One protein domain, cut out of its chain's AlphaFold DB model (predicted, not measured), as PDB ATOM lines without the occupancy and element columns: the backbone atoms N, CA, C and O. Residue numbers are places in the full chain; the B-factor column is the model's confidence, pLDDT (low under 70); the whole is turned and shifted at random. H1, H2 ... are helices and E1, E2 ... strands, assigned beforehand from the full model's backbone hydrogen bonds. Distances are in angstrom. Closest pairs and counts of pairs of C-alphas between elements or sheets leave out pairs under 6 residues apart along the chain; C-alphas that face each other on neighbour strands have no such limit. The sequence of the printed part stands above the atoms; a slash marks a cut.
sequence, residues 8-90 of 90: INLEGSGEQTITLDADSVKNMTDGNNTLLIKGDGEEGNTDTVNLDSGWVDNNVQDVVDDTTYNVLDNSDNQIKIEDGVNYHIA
ATOM      1  N   ILE A   8      45.553  -0.681  -4.204       88.44
ATOM      2  CA  ILE A   8      46.084  -1.725  -3.322       88.44
ATOM      3  C   ILE A   8      47.093  -2.533  -4.128       88.44
ATOM      4  O   ILE A   8      46.756  -3.061  -5.183       88.44
ATOM      5  N   ASN A   9      48.326  -2.619  -3.634       89.31
ATOM      6  CA  ASN A   9      49.354  -3.453  -4.239       89.31
ATOM      7  C   ASN A   9      49.592  -4.696  -3.376       89.31
ATOM      8  O   ASN A   9      50.000  -4.570  -2.218       89.31
ATOM      9  N   LEU A  10      49.296  -5.862  -3.941       88.62
ATOM     10  CA  LEU A  10      49.530  -7.171  -3.351       88.62
ATOM     11  C   LEU A  10      50.849  -7.797  -3.819       88.62
ATOM     12  O   LEU A  10      51.243  -8.776  -3.208       88.62
ATOM     13  N   GLU A  11      51.555  -7.224  -4.803       84.88
ATOM     14  CA  GLU A  11      52.832  -7.747  -5.314       84.88
ATOM     15  C   GLU A  11      53.816  -8.057  -4.174       84.88
ATOM     16  O   GLU A  11      54.057  -7.240  -3.269       84.88
ATOM     17  N   GLY A  12      54.429  -9.238  -4.214       76.62
ATOM     18  CA  GLY A  12      55.341  -9.678  -3.168       76.62
ATOM     19  C   GLY A  12      55.611 -11.177  -3.174       76.62
ATOM     20  O   GLY A  12      55.034 -11.962  -3.909       76.62
ATOM     21  N   SER A  13      56.535 -11.617  -2.318       74.88
ATOM     22  CA  SER A  13      56.801 -13.049  -2.188       74.88
ATOM     23  C   SER A  13      55.698 -13.741  -1.381       74.88
ATOM     24  O   SER A  13      55.618 -13.517  -0.168       74.88
ATOM     25  N   GLY A  14      54.956 -14.647  -2.013       78.25
ATOM     26  CA  GLY A  14      53.947 -15.483  -1.362       78.25
ATOM     27  C   GLY A  14      52.606 -15.446  -2.086       78.25
ATOM     28  O   GLY A  14      52.508 -14.918  -3.184       78.25
ATOM     29  N   GLU A  15      51.594 -16.036  -1.451       87.38
ATOM     30  CA  GLU A  15      50.194 -15.881  -1.848       87.38
ATOM     31  C   GLU A  15      49.535 -14.860  -0.914       87.38
ATOM     32  O   GLU A  15      49.437 -15.089   0.303       87.38
ATOM     33  N   GLN A  16      49.075 -13.739  -1.465       89.56
ATOM     34  CA  GLN A  16      48.400 -12.700  -0.704       89.56
ATOM     35  C   GLN A  16      46.888 -12.882  -0.844       89.56
ATOM     36  O   GLN A  16      46.358 -13.330  -1.861       89.56
ATOM     37  N   THR A  17      46.147 -12.543   0.210       91.00
ATOM     38  CA  THR A  17      44.683 -12.559   0.169       91.00
ATOM     39  C   THR A  17      44.127 -11.303   0.800       91.00
ATOM     40  O   THR A  17      44.491 -10.950   1.925       91.00
ATOM     41  N   ILE A  18      43.200 -10.662   0.094       91.38
ATOM     42  CA  ILE A  18      42.416  -9.545   0.612       91.38
ATOM     43  C   ILE A  18      40.927  -9.848   0.490       91.38
ATOM     44  O   ILE A  18      40.487 -10.479  -0.469       91.38
ATOM     45  N   THR A  19      40.152  -9.398   1.472       91.62
ATOM     46  CA  THR A  19      38.689  -9.452   1.440       91.62
ATOM     47  C   THR A  19      38.150  -8.033   1.468       91.62
ATOM     48  O   THR A  19      38.533  -7.256   2.345       91.62
ATOM     49  N   LEU A  20      37.286  -7.699   0.511       89.75
ATOM     50  CA  LEU A  20      36.714  -6.366   0.355       89.75
ATOM     51  C   LEU A  20      35.192  -6.434   0.224       89.75
ATOM     52  O   LEU A  20      34.642  -7.210  -0.558       89.75
ATOM     53  N   ASP A  21      34.525  -5.545   0.954       86.50
ATOM     54  CA  ASP A  21      33.112  -5.233   0.771       86.50
ATOM     55  C   ASP A  21      32.944  -3.874   0.062       86.50
ATOM     56  O   ASP A  21      33.886  -3.088  -0.089       86.50
ATOM     57  N   ALA A  22      31.729  -3.598  -0.420       81.06
ATOM     58  CA  ALA A  22      31.437  -2.374  -1.166       81.06
ATOM     59  C   ALA A  22      31.584  -1.097  -0.319       81.06
ATOM     60  O   ALA A  22      32.018  -0.064  -0.833       81.06
ATOM     61  N   ASP A  23      31.259  -1.163   0.976       83.62
ATOM     62  CA  ASP A  23      31.387  -0.022   1.888       83.62
ATOM     63  C   ASP A  23      32.862   0.311   2.147       83.62
ATOM     64  O   ASP A  23      33.237   1.480   2.227       83.62
ATOM     65  N   SER A  24      33.720  -0.701   2.240       83.44
ATOM     66  CA  SER A  24      35.166  -0.576   2.404       83.44
ATOM     67  C   SER A  24      35.784   0.095   1.190       83.44
ATOM     68  O   SER A  24      36.532   1.052   1.367       83.44
ATOM     69  N   VAL A  25      35.414  -0.323  -0.025       82.31
ATOM     70  CA  VAL A  25      35.873   0.336  -1.258       82.31
ATOM     71  C   VAL A  25      35.444   1.794  -1.281       82.31
ATOM     72  O   VAL A  25      36.298   2.667  -1.381       82.31
ATOM     73  N   LYS A  26      34.158   2.072  -1.053       82.44
ATOM     74  CA  LYS A  26      33.632   3.441  -1.005       82.44
ATOM     75  C   LYS A  26      34.330   4.323   0.034       82.44
ATOM     76  O   LYS A  26      34.475   5.523  -0.169       82.44
ATOM     77  N   ASN A  27      34.712   3.745   1.172       81.56
ATOM     78  CA  ASN A  27      35.422   4.469   2.220       81.56
ATOM     79  C   ASN A  27      36.901   4.697   1.880       81.56
ATOM     80  O   ASN A  27      37.461   5.678   2.358       81.56
ATOM     81  N   MET A  28      37.525   3.798   1.111       79.38
ATOM     82  CA  MET A  28      38.936   3.874   0.713       79.38
ATOM     83  C   MET A  28      39.161   4.826  -0.461       79.38
ATOM     84  O   MET A  28      40.155   5.549  -0.467       79.38
ATOM     85  N   THR A  29      38.247   4.838  -1.427       77.44
ATOM     86  CA  THR A  29      38.371   5.626  -2.653       77.44
ATOM     87  C   THR A  29      37.926   7.068  -2.444       77.44
ATOM     88  O   THR A  29      37.009   7.342  -1.665       77.44
ATOM     89  N   ASP A  30      38.533   7.997  -3.178       70.06
ATOM     90  CA  ASP A  30      37.999   9.348  -3.306       70.06
ATOM     91  C   ASP A  30      36.711   9.356  -4.163       70.06
ATOM     92  O   ASP A  30      36.172   8.309  -4.528       70.06
ATOM     93  N   GLY A  31      36.174  10.539  -4.482       67.69
ATOM     94  CA  GLY A  31      34.903  10.704  -5.209       67.69
ATOM     95  C   GLY A  31      34.798  10.012  -6.581       67.69
ATOM     96  O   GLY A  31      33.745  10.118  -7.211       67.69
ATOM     97  N   ASN A  32      35.843   9.319  -7.040       73.25
ATOM     98  CA  ASN A  32      35.844   8.461  -8.223       73.25
ATOM     99  C   ASN A  32      35.333   7.030  -7.960       73.25
ATOM    100  O   ASN A  32      35.136   6.290  -8.924       73.25
ATOM    101  N   ASN A  33      35.134   6.628  -6.695       82.69
ATOM    102  CA  ASN A  33      34.618   5.311  -6.277       82.69
ATOM    103  C   ASN A  33      35.296   4.107  -6.967       82.69
ATOM    104  O   ASN A  33      34.667   3.070  -7.180       82.69
ATOM    105  N   THR A  34      36.560   4.254  -7.368       87.88
ATOM    106  CA  THR A  34      37.293   3.257  -8.156       87.88
ATOM    107  C   THR A  34      38.552   2.839  -7.416       87.88
ATOM    108  O   THR A  34      39.390   3.681  -7.105       87.88
ATOM    109  N   LEU A  35      38.694   1.539  -7.168       91.88
ATOM    110  CA  LEU A  35      39.863   0.944  -6.526       91.88
ATOM    111  C   LEU A  35      40.594   0.027  -7.506       91.88
ATOM    112  O   LEU A  35      39.987  -0.876  -8.078       91.88
ATOM    113  N   LEU A  36      41.895   0.230  -7.683       92.50
ATOM    114  CA  LEU A  36      42.759  -0.666  -8.446       92.50
ATOM    115  C   LEU A  36      43.433  -1.655  -7.495       92.50
ATOM    116  O   LEU A  36      43.956  -1.266  -6.450       92.50
ATOM    117  N   ILE A  37      43.457  -2.925  -7.870       93.25
ATOM    118  CA  ILE A  37      44.160  -3.985  -7.157       93.25
ATOM    119  C   ILE A  37      45.217  -4.551  -8.095       93.25
ATOM    120  O   ILE A  37      44.882  -5.155  -9.113       93.25
ATOM    121  N   LYS A  38      46.478  -4.333  -7.732       92.38
ATOM    122  CA  LYS A  38      47.648  -4.952  -8.354       92.38
ATOM    123  C   LYS A  38      48.036  -6.183  -7.556       92.38
ATOM    124  O   LYS A  38      47.890  -6.168  -6.332       92.38
ATOM    125  N   GLY A  39      48.529  -7.212  -8.216       90.31
ATOM    126  CA  GLY A  39      48.957  -8.436  -7.557       90.31
ATOM    127  C   GLY A  39      49.668  -9.366  -8.519       90.31
ATOM    128  O   GLY A  39      49.671  -9.146  -9.729       90.31
ATOM    129  N   ASP A  40      50.252 -10.413  -7.961       85.56
ATOM    130  CA  ASP A  40      50.977 -11.412  -8.723       85.56
ATOM    131  C   ASP A  40      49.996 -12.453  -9.288       85.56
ATOM    132  O   ASP A  40      49.284 -13.160  -8.568       85.56
ATOM    133  N   GLY A  41      49.943 -12.520 -10.620       73.94
ATOM    134  CA  GLY A  41      49.195 -13.524 -11.384       73.94
ATOM    135  C   GLY A  41      50.065 -14.667 -11.918       73.94
ATOM    136  O   GLY A  41      49.596 -15.492 -12.703       73.94
ATOM    137  N   GLU A  42      51.352 -14.706 -11.552       73.19
ATOM    138  CA  GLU A  42      52.284 -15.717 -12.052       73.19
ATOM    139  C   GLU A  42      51.998 -17.107 -11.457       73.19
ATOM    140  O   GLU A  42      51.582 -17.271 -10.306       73.19
ATOM    141  N   GLU A  43      52.241 -18.142 -12.264       65.31
ATOM    142  CA  GLU A  43      52.006 -19.536 -11.890       65.31
ATOM    143  C   GLU A  43      52.830 -19.909 -10.640       65.31
ATOM    144  O   GLU A  43      54.054 -20.029 -10.695       65.31
ATOM    145  N   GLY A  44      52.149 -20.108  -9.504       64.81
ATOM    146  CA  GLY A  44      52.756 -20.528  -8.233       64.81
ATOM    147  C   GLY A  44      52.833 -19.463  -7.131       64.81
ATOM    148  O   GLY A  44      53.214 -19.823  -6.021       64.81
ATOM    149  N   ASN A  45      52.451 -18.213  -7.406       68.06
ATOM    150  CA  ASN A  45      52.228 -17.148  -6.415       68.06
ATOM    151  C   ASN A  45      50.978 -16.363  -6.829       68.06
ATOM    152  O   ASN A  45      51.087 -15.247  -7.322       68.06
ATOM    153  N   THR A  46      49.802 -16.988  -6.750       79.69
ATOM    154  CA  THR A  46      48.582 -16.357  -7.266       79.69
ATOM    155  C   THR A  46      47.824 -15.667  -6.147       79.69
ATOM    156  O   THR A  46      47.202 -16.315  -5.298       79.69
ATOM    157  N   ASP A  47      47.843 -14.342  -6.178       92.00
ATOM    158  CA  ASP A  47      47.083 -13.527  -5.243       92.00
ATOM    159  C   ASP A  47      45.577 -13.737  -5.420       92.00
ATOM    160  O   ASP A  47      45.083 -14.057  -6.506       92.00
ATOM    161  N   THR A  48      44.829 -13.582  -4.326       93.19
ATOM    162  CA  THR A  48      43.375 -13.783  -4.310       93.19
ATOM    163  C   THR A  48      42.634 -12.590  -3.715       93.19
ATOM    164  O   THR A  48      42.891 -12.161  -2.587       93.19
ATOM    165  N   VAL A  49      41.635 -12.103  -4.446       94.69
ATOM    166  CA  VAL A  49      40.692 -11.076  -4.000       94.69
ATOM    167  C   VAL A  49      39.337 -11.720  -3.719       94.69
ATOM    168  O   VAL A  49      38.655 -12.204  -4.620       94.69
ATOM    169  N   ASN A  50      38.916 -11.708  -2.459       95.50
ATOM    170  CA  ASN A  50      37.573 -12.125  -2.070       95.50
ATOM    171  C   ASN A  50      36.659 -10.905  -2.002       95.50
ATOM    172  O   ASN A  50      36.956  -9.930  -1.310       95.50
ATOM    173  N   LEU A  51      35.538 -10.982  -2.698       93.94
ATOM    174  CA  LEU A  51      34.543  -9.932  -2.777       93.94
ATOM    175  C   LEU A  51      33.227 -10.426  -2.194       93.94
ATOM    176  O   LEU A  51      32.761 -11.523  -2.507       93.94
ATOM    177  N   ASP A  52      32.612  -9.589  -1.368       91.94
ATOM    178  CA  ASP A  52      31.272  -9.859  -0.853       91.94
ATOM    179  C   ASP A  52      30.209  -9.821  -1.968       91.94
ATOM    180  O   ASP A  52      30.448  -9.410  -3.105       91.94
ATOM    181  N   SER A  53      28.985 -10.234  -1.645       88.69
ATOM    182  CA  SER A  53      27.879 -10.229  -2.604       88.69
ATOM    183  C   SER A  53      27.588  -8.824  -3.157       88.69
ATOM    184  O   SER A  53      27.614  -7.837  -2.418       88.69
ATOM    185  N   GLY A  54      27.194  -8.745  -4.430       90.75
ATOM    186  CA  GLY A  54      26.741  -7.505  -5.077       90.75
ATOM    187  C   GLY A  54      27.735  -6.916  -6.075       90.75
ATOM    188  O   GLY A  54      27.346  -6.057  -6.863       90.75
ATOM    189  N   TRP A  55      28.975  -7.406  -6.082       94.69
ATOM    190  CA  TRP A  55      29.889  -7.194  -7.200       94.69
ATOM    191  C   TRP A  55      29.438  -7.995  -8.418       94.69
ATOM    192  O   TRP A  55      28.960  -9.125  -8.299       94.69
ATOM    193  N   VAL A  56      29.585  -7.397  -9.591       96.12
ATOM    194  CA  VAL A  56      29.225  -8.003 -10.867       96.12
ATOM    195  C   VAL A  56      30.427  -7.933 -11.787       96.12
ATOM    196  O   VAL A  56      30.901  -6.850 -12.121       96.12
ATOM    197  N   ASP A  57      30.884  -9.102 -12.219       95.50
ATOM    198  CA  ASP A  57      31.816  -9.225 -13.328       95.50
ATOM    199  C   ASP A  57      31.026  -9.252 -14.644       95.50
ATOM    200  O   ASP A  57      30.317 -10.213 -14.960       95.50
ATOM    201  N   ASN A  58      31.127  -8.163 -15.404       93.12
ATOM    202  CA  ASN A  58      30.472  -8.015 -16.701       93.12
ATOM    203  C   ASN A  58      31.333  -8.544 -17.868       93.12
ATOM    204  O   ASN A  58      30.978  -8.326 -19.029       93.12
ATOM    205  N   ASN A  59      32.444  -9.239 -17.586       94.56
ATOM    206  CA  ASN A  59      33.506  -9.596 -18.534       94.56
ATOM    207  C   ASN A  59      34.041  -8.369 -19.289       94.56
ATOM    208  O   ASN A  59      34.260  -8.404 -20.504       94.56
ATOM    209  N   VAL A  60      34.193  -7.257 -18.569       96.25
ATOM    210  CA  VAL A  60      34.756  -6.011 -19.090       96.25
ATOM    211  C   VAL A  60      36.186  -5.889 -18.595       96.25
ATOM    212  O   VAL A  60      36.474  -6.144 -17.428       96.25
ATOM    213  N   GLN A  61      37.074  -5.471 -19.492       95.94
ATOM    214  CA  GLN A  61      38.455  -5.157 -19.163       95.94
ATOM    215  C   GLN A  61      38.746  -3.688 -19.444       95.94
ATOM    216  O   GLN A  61      38.173  -3.095 -20.363       95.94
ATOM    217  N   ASP A  62      39.655  -3.123 -18.660       94.94
ATOM    218  CA  ASP A  62      40.199  -1.786 -18.858       94.94
ATOM    219  C   ASP A  62      41.729  -1.829 -18.810       94.94
ATOM    220  O   ASP A  62      42.310  -2.696 -18.155       94.94
ATOM    221  N   VAL A  63      42.381  -0.907 -19.515       94.00
ATOM    222  CA  VAL A  63      43.844  -0.806 -19.547       94.00
ATOM    223  C   VAL A  63      44.263   0.469 -18.836       94.00
ATOM    224  O   VAL A  63      43.904   1.571 -19.254       94.00
ATOM    225  N   VAL A  64      45.057   0.318 -17.778       88.88
ATOM    226  CA  VAL A  64      45.631   1.425 -17.008       88.88
ATOM    227  C   VAL A  64      47.145   1.272 -17.020       88.88
ATOM    228  O   VAL A  64      47.659   0.248 -16.587       88.88
ATOM    229  N   ASP A  65      47.854   2.284 -17.526       89.62
ATOM    230  CA  ASP A  65      49.323   2.311 -17.594       89.62
ATOM    231  C   ASP A  65      49.950   1.046 -18.222       89.62
ATOM    232  O   ASP A  65      50.895   0.477 -17.686       89.62
ATOM    233  N   ASP A  66      49.410   0.609 -19.367       90.75
ATOM    234  CA  ASP A  66      49.806  -0.604 -20.111       90.75
ATOM    235  C   ASP A  66      49.523  -1.949 -19.402       90.75
ATOM    236  O   ASP A  66      49.829  -3.007 -19.958       90.75
ATOM    237  N   THR A  67      48.870  -1.933 -18.237       90.69
ATOM    238  CA  THR A  67      48.407  -3.132 -17.523       90.69
ATOM    239  C   THR A  67      46.904  -3.346 -17.729       90.69
ATOM    240  O   THR A  67      46.109  -2.405 -17.658       90.69
ATOM    241  N   THR A  68      46.502  -4.594 -17.983       94.94
ATOM    242  CA  THR A  68      45.096  -4.993 -18.157       94.94
ATOM    243  C   THR A  68      44.462  -5.341 -16.814       94.94
ATOM    244  O   THR A  68      45.047  -6.075 -16.023       94.94
ATOM    245  N   TYR A  69      43.239  -4.864 -16.587       95.31
ATOM    246  CA  TYR A  69      42.453  -5.135 -15.387       95.31
ATOM    247  C   TYR A  69      41.067  -5.677 -15.741       95.31
ATOM    248  O   TYR A  69      40.399  -5.146 -16.631       95.31
ATOM    249  N   ASN A  70      40.606  -6.680 -14.996       96.38
ATOM    250  CA  ASN A  70      39.213  -7.116 -14.959       96.38
ATOM    251  C   ASN A  70      38.394  -6.114 -14.136       96.38
ATOM    252  O   ASN A  70      38.778  -5.748 -13.023       96.38
ATOM    253  N   VAL A  71      37.277  -5.649 -14.694       95.56
ATOM    254  CA  VAL A  71      36.443  -4.603 -14.098       95.56
ATOM    255  C   VAL A  71      35.208  -5.220 -13.454       95.56
ATOM    256  O   VAL A  71      34.402  -5.865 -14.124       95.56
ATOM    257  N   LEU A  72      35.060  -4.996 -12.150       96.56
ATOM    258  CA  LEU A  72      33.929  -5.450 -11.357       96.56
ATOM    259  C   LEU A  72      33.161  -4.241 -10.828       96.56
ATOM    260  O   LEU A  72      33.738  -3.342 -10.213       96.56
ATOM    261  N   ASP A  73      31.849  -4.244 -11.040       94.81
ATOM    262  CA  ASP A  73      30.977  -3.123 -10.698       94.81
ATOM    263  C   ASP A  73      30.072  -3.471  -9.510       94.81
ATOM    264  O   ASP A  73      29.533  -4.575  -9.417       94.81
ATOM    265  N   ASN A  74      29.851  -2.510  -8.616       92.94
ATOM    266  CA  ASN A  74      28.828  -2.578  -7.577       92.94
ATOM    267  C   ASN A  74      28.177  -1.203  -7.396       92.94
ATOM    268  O   ASN A  74      28.692  -0.330  -6.691       92.94
ATOM    269  N   SER A  75      27.002  -1.035  -8.005       89.75
ATOM    270  CA  SER A  75      26.270   0.236  -8.035       89.75
ATOM    271  C   SER A  75      27.136   1.364  -8.620       89.75
ATOM    272  O   SER A  75      27.446   1.320  -9.805       89.75
ATOM    273  N   ASP A  76      27.538   2.342  -7.802       87.19
ATOM    274  CA  ASP A  76      28.399   3.461  -8.206       87.19
ATOM    275  C   ASP A  76      29.892   3.203  -7.920       87.19
ATOM    276  O   ASP A  76      30.699   4.115  -8.090       87.19
ATOM    277  N   ASN A  77      30.256   2.010  -7.430       89.25
ATOM    278  CA  ASN A  77      31.634   1.630  -7.119       89.25
ATOM    279  C   ASN A  77      32.198   0.674  -8.161       89.25
ATOM    280  O   ASN A  77      31.481  -0.170  -8.703       89.25
ATOM    281  N   GLN A  78      33.507   0.754  -8.354       92.19
ATOM    282  CA  GLN A  78      34.246  -0.103  -9.258       92.19
ATOM    283  C   GLN A  78      35.511  -0.634  -8.583       92.19
ATOM    284  O   GLN A  78      36.240   0.106  -7.920       92.19
ATOM    285  N   ILE A  79      35.791  -1.917  -8.784       94.38
ATOM    286  CA  ILE A  79      37.100  -2.509  -8.518       94.38
ATOM    287  C   ILE A  79      37.692  -2.941  -9.854       94.38
ATOM    288  O   ILE A  79      37.021  -3.568 -10.672       94.38
ATOM    289  N   LYS A  80      38.966  -2.620 -10.062       94.94
ATOM    290  CA  LYS A  80      39.771  -3.090 -11.187       94.94
ATOM    291  C   LYS A  80      40.829  -4.041 -10.646       94.94
ATOM    292  O   LYS A  80      41.708  -3.602  -9.913       94.94
ATOM    293  N   ILE A  81      40.733  -5.324 -10.970       95.19
ATOM    294  CA  ILE A  81      41.651  -6.368 -10.496       95.19
ATOM    295  C   ILE A  81      42.595  -6.730 -11.633       95.19
ATOM    296  O   ILE A  81      42.124  -7.020 -12.729       95.19
ATOM    297  N   GLU A  82      43.904  -6.676 -11.396       94.19
ATOM    298  CA  GLU A  82      44.910  -6.971 -12.419       94.19
ATOM    299  C   GLU A  82      44.686  -8.352 -13.046       94.19
ATOM    300  O   GLU A  82      44.317  -9.312 -12.363       94.19
ATOM    301  N   ASP A  83      44.846  -8.442 -14.366       92.50
ATOM    302  CA  ASP A  83      44.656  -9.699 -15.081       92.50
ATOM    303  C   ASP A  83      45.632 -10.773 -14.573       92.50
ATOM    304  O   ASP A  83      46.818 -10.520 -14.379       92.50
ATOM    305  N   GLY A  84      45.120 -11.981 -14.338       89.69
ATOM    306  CA  GLY A  84      45.871 -13.083 -13.727       89.69
ATOM    307  C   GLY A  84      45.744 -13.198 -12.202       89.69
ATOM    308  O   GLY A  84      46.009 -14.276 -11.671       89.69
ATOM    309  N   VAL A  85      45.273 -12.167 -11.495       92.75
ATOM    310  CA  VAL A  85      44.916 -12.280 -10.069       92.75
ATOM    311  C   VAL A  85      43.589 -13.035  -9.930       92.75
ATOM    312  O   VAL A  85      42.614 -12.750 -10.632       92.75
ATOM    313  N   ASN A  86      43.520 -13.993  -9.002       93.69
ATOM    314  CA  ASN A  86      42.280 -14.721  -8.741       93.69
ATOM    315  C   ASN A  86      41.276 -13.821  -8.021       93.69
ATOM    316  O   ASN A  86      41.624 -13.104  -7.084       93.69
ATOM    317  N   TYR A  87      39.999 -13.935  -8.371       93.94
ATOM    318  CA  TYR A  87      38.934 -13.316  -7.593       93.94
ATOM    319  C   TYR A  87      37.732 -14.236  -7.415       93.94
ATOM    320  O   TYR A  87      37.398 -15.053  -8.274       93.94
ATOM    321  N   HIS A  88      37.080 -14.101  -6.264       94.88
ATOM    322  CA  HIS A  88      35.869 -14.828  -5.913       94.88
ATOM    323  C   HIS A  88      34.808 -13.851  -5.413       94.88
ATOM    324  O   HIS A  88      35.086 -13.043  -4.534       94.88
ATOM    325  N   ILE A  89      33.597 -13.951  -5.962       93.06
ATOM    326  CA  ILE A  89      32.424 -13.192  -5.522       93.06
ATOM    327  C   ILE A  89      31.499 -14.153  -4.768       93.06
ATOM    328  O   ILE A  89      31.150 -15.207  -5.313       93.06
ATOM    329  N   ALA A  90      31.145 -13.795  -3.532       87.75
ATOM    330  CA  ALA A  90      30.296 -14.587  -2.638       87.75
ATOM    331  C   ALA A  90      28.815 -14.653  -3.058       87.75
ATOM    332  O   ALA A  90      28.277 -13.642  -3.575       87.75
TER     333      ALA A  90
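This is residues 8 to 90 of the 90 residues of an uncharacterized protein of Gammaproteobacteria bacterium (UniProt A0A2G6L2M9). Two small sheets stand partly face to face, a three-stranded one of E1, E3 and E7 and a strongly twisted four-stranded one of E2, E6, E5 and E4, with the short helix H1 at one end. The printed part has 83 residues, in the order E1 H1 E2 E3 E4 E5 E6 E7, and is mostly strand. The sheet E1 E3 E7 is all parallel; E2 E6 E5 E4 is mixed. The whole is compact, radius of gyration of the C-alphas 12.0 A, spanning 34 by 26 by 23 A.

Residues 8 to 9 pair, parallel, with residues 37 to 38 of E2, residues 34 to 38. Next look at E1, residues 17 to 20, parallel to E3, residues 48 to 51: N 50 and O 18 are 2.8 A apart. E3 is also parallel to E7, residues 86 to 89, with N 49 to O 86 at 2.8 A. H1, residues 22 to 28, has every O i to N i+4 pair within hydrogen-bond range. H1 is on the other sheet at a height of 7.7 A; its closest C-alphas to E2 are Val 25 and Leu 35, 6.6 A. E4, residues 56 to 64, E5, residues 67 to 74, and E6, residues 77 to 82, form a meander, each strand the antiparallel neighbour of the one before: N 62 to O 69 is 3.0 A, N 72 to O 79 2.8 A. E2 is parallel to E6, N 37 to O 80 at 2.8 A. E1 and E2 are apart.

Find C-alpha 17 at (44.683, -12.559, 0.169), where E1 begins. E1 spans 10.1 A, H1 9.9 A, E2 13.2 A and E3 9.8 A. E4, 19.9 A, bends by 79 degrees at residue 59; E5 spans 22.0 A, E6 16.7 A. E7, 10.5 A, ends at C-alpha 89, (32.424, -13.192, -5.522).

The farthest C-alphas, Gly 31 and Gly 44, are 36.1 A apart. The printed part has no cut and no long link. Residues 31 and 43 to 45 have pLDDT under 70.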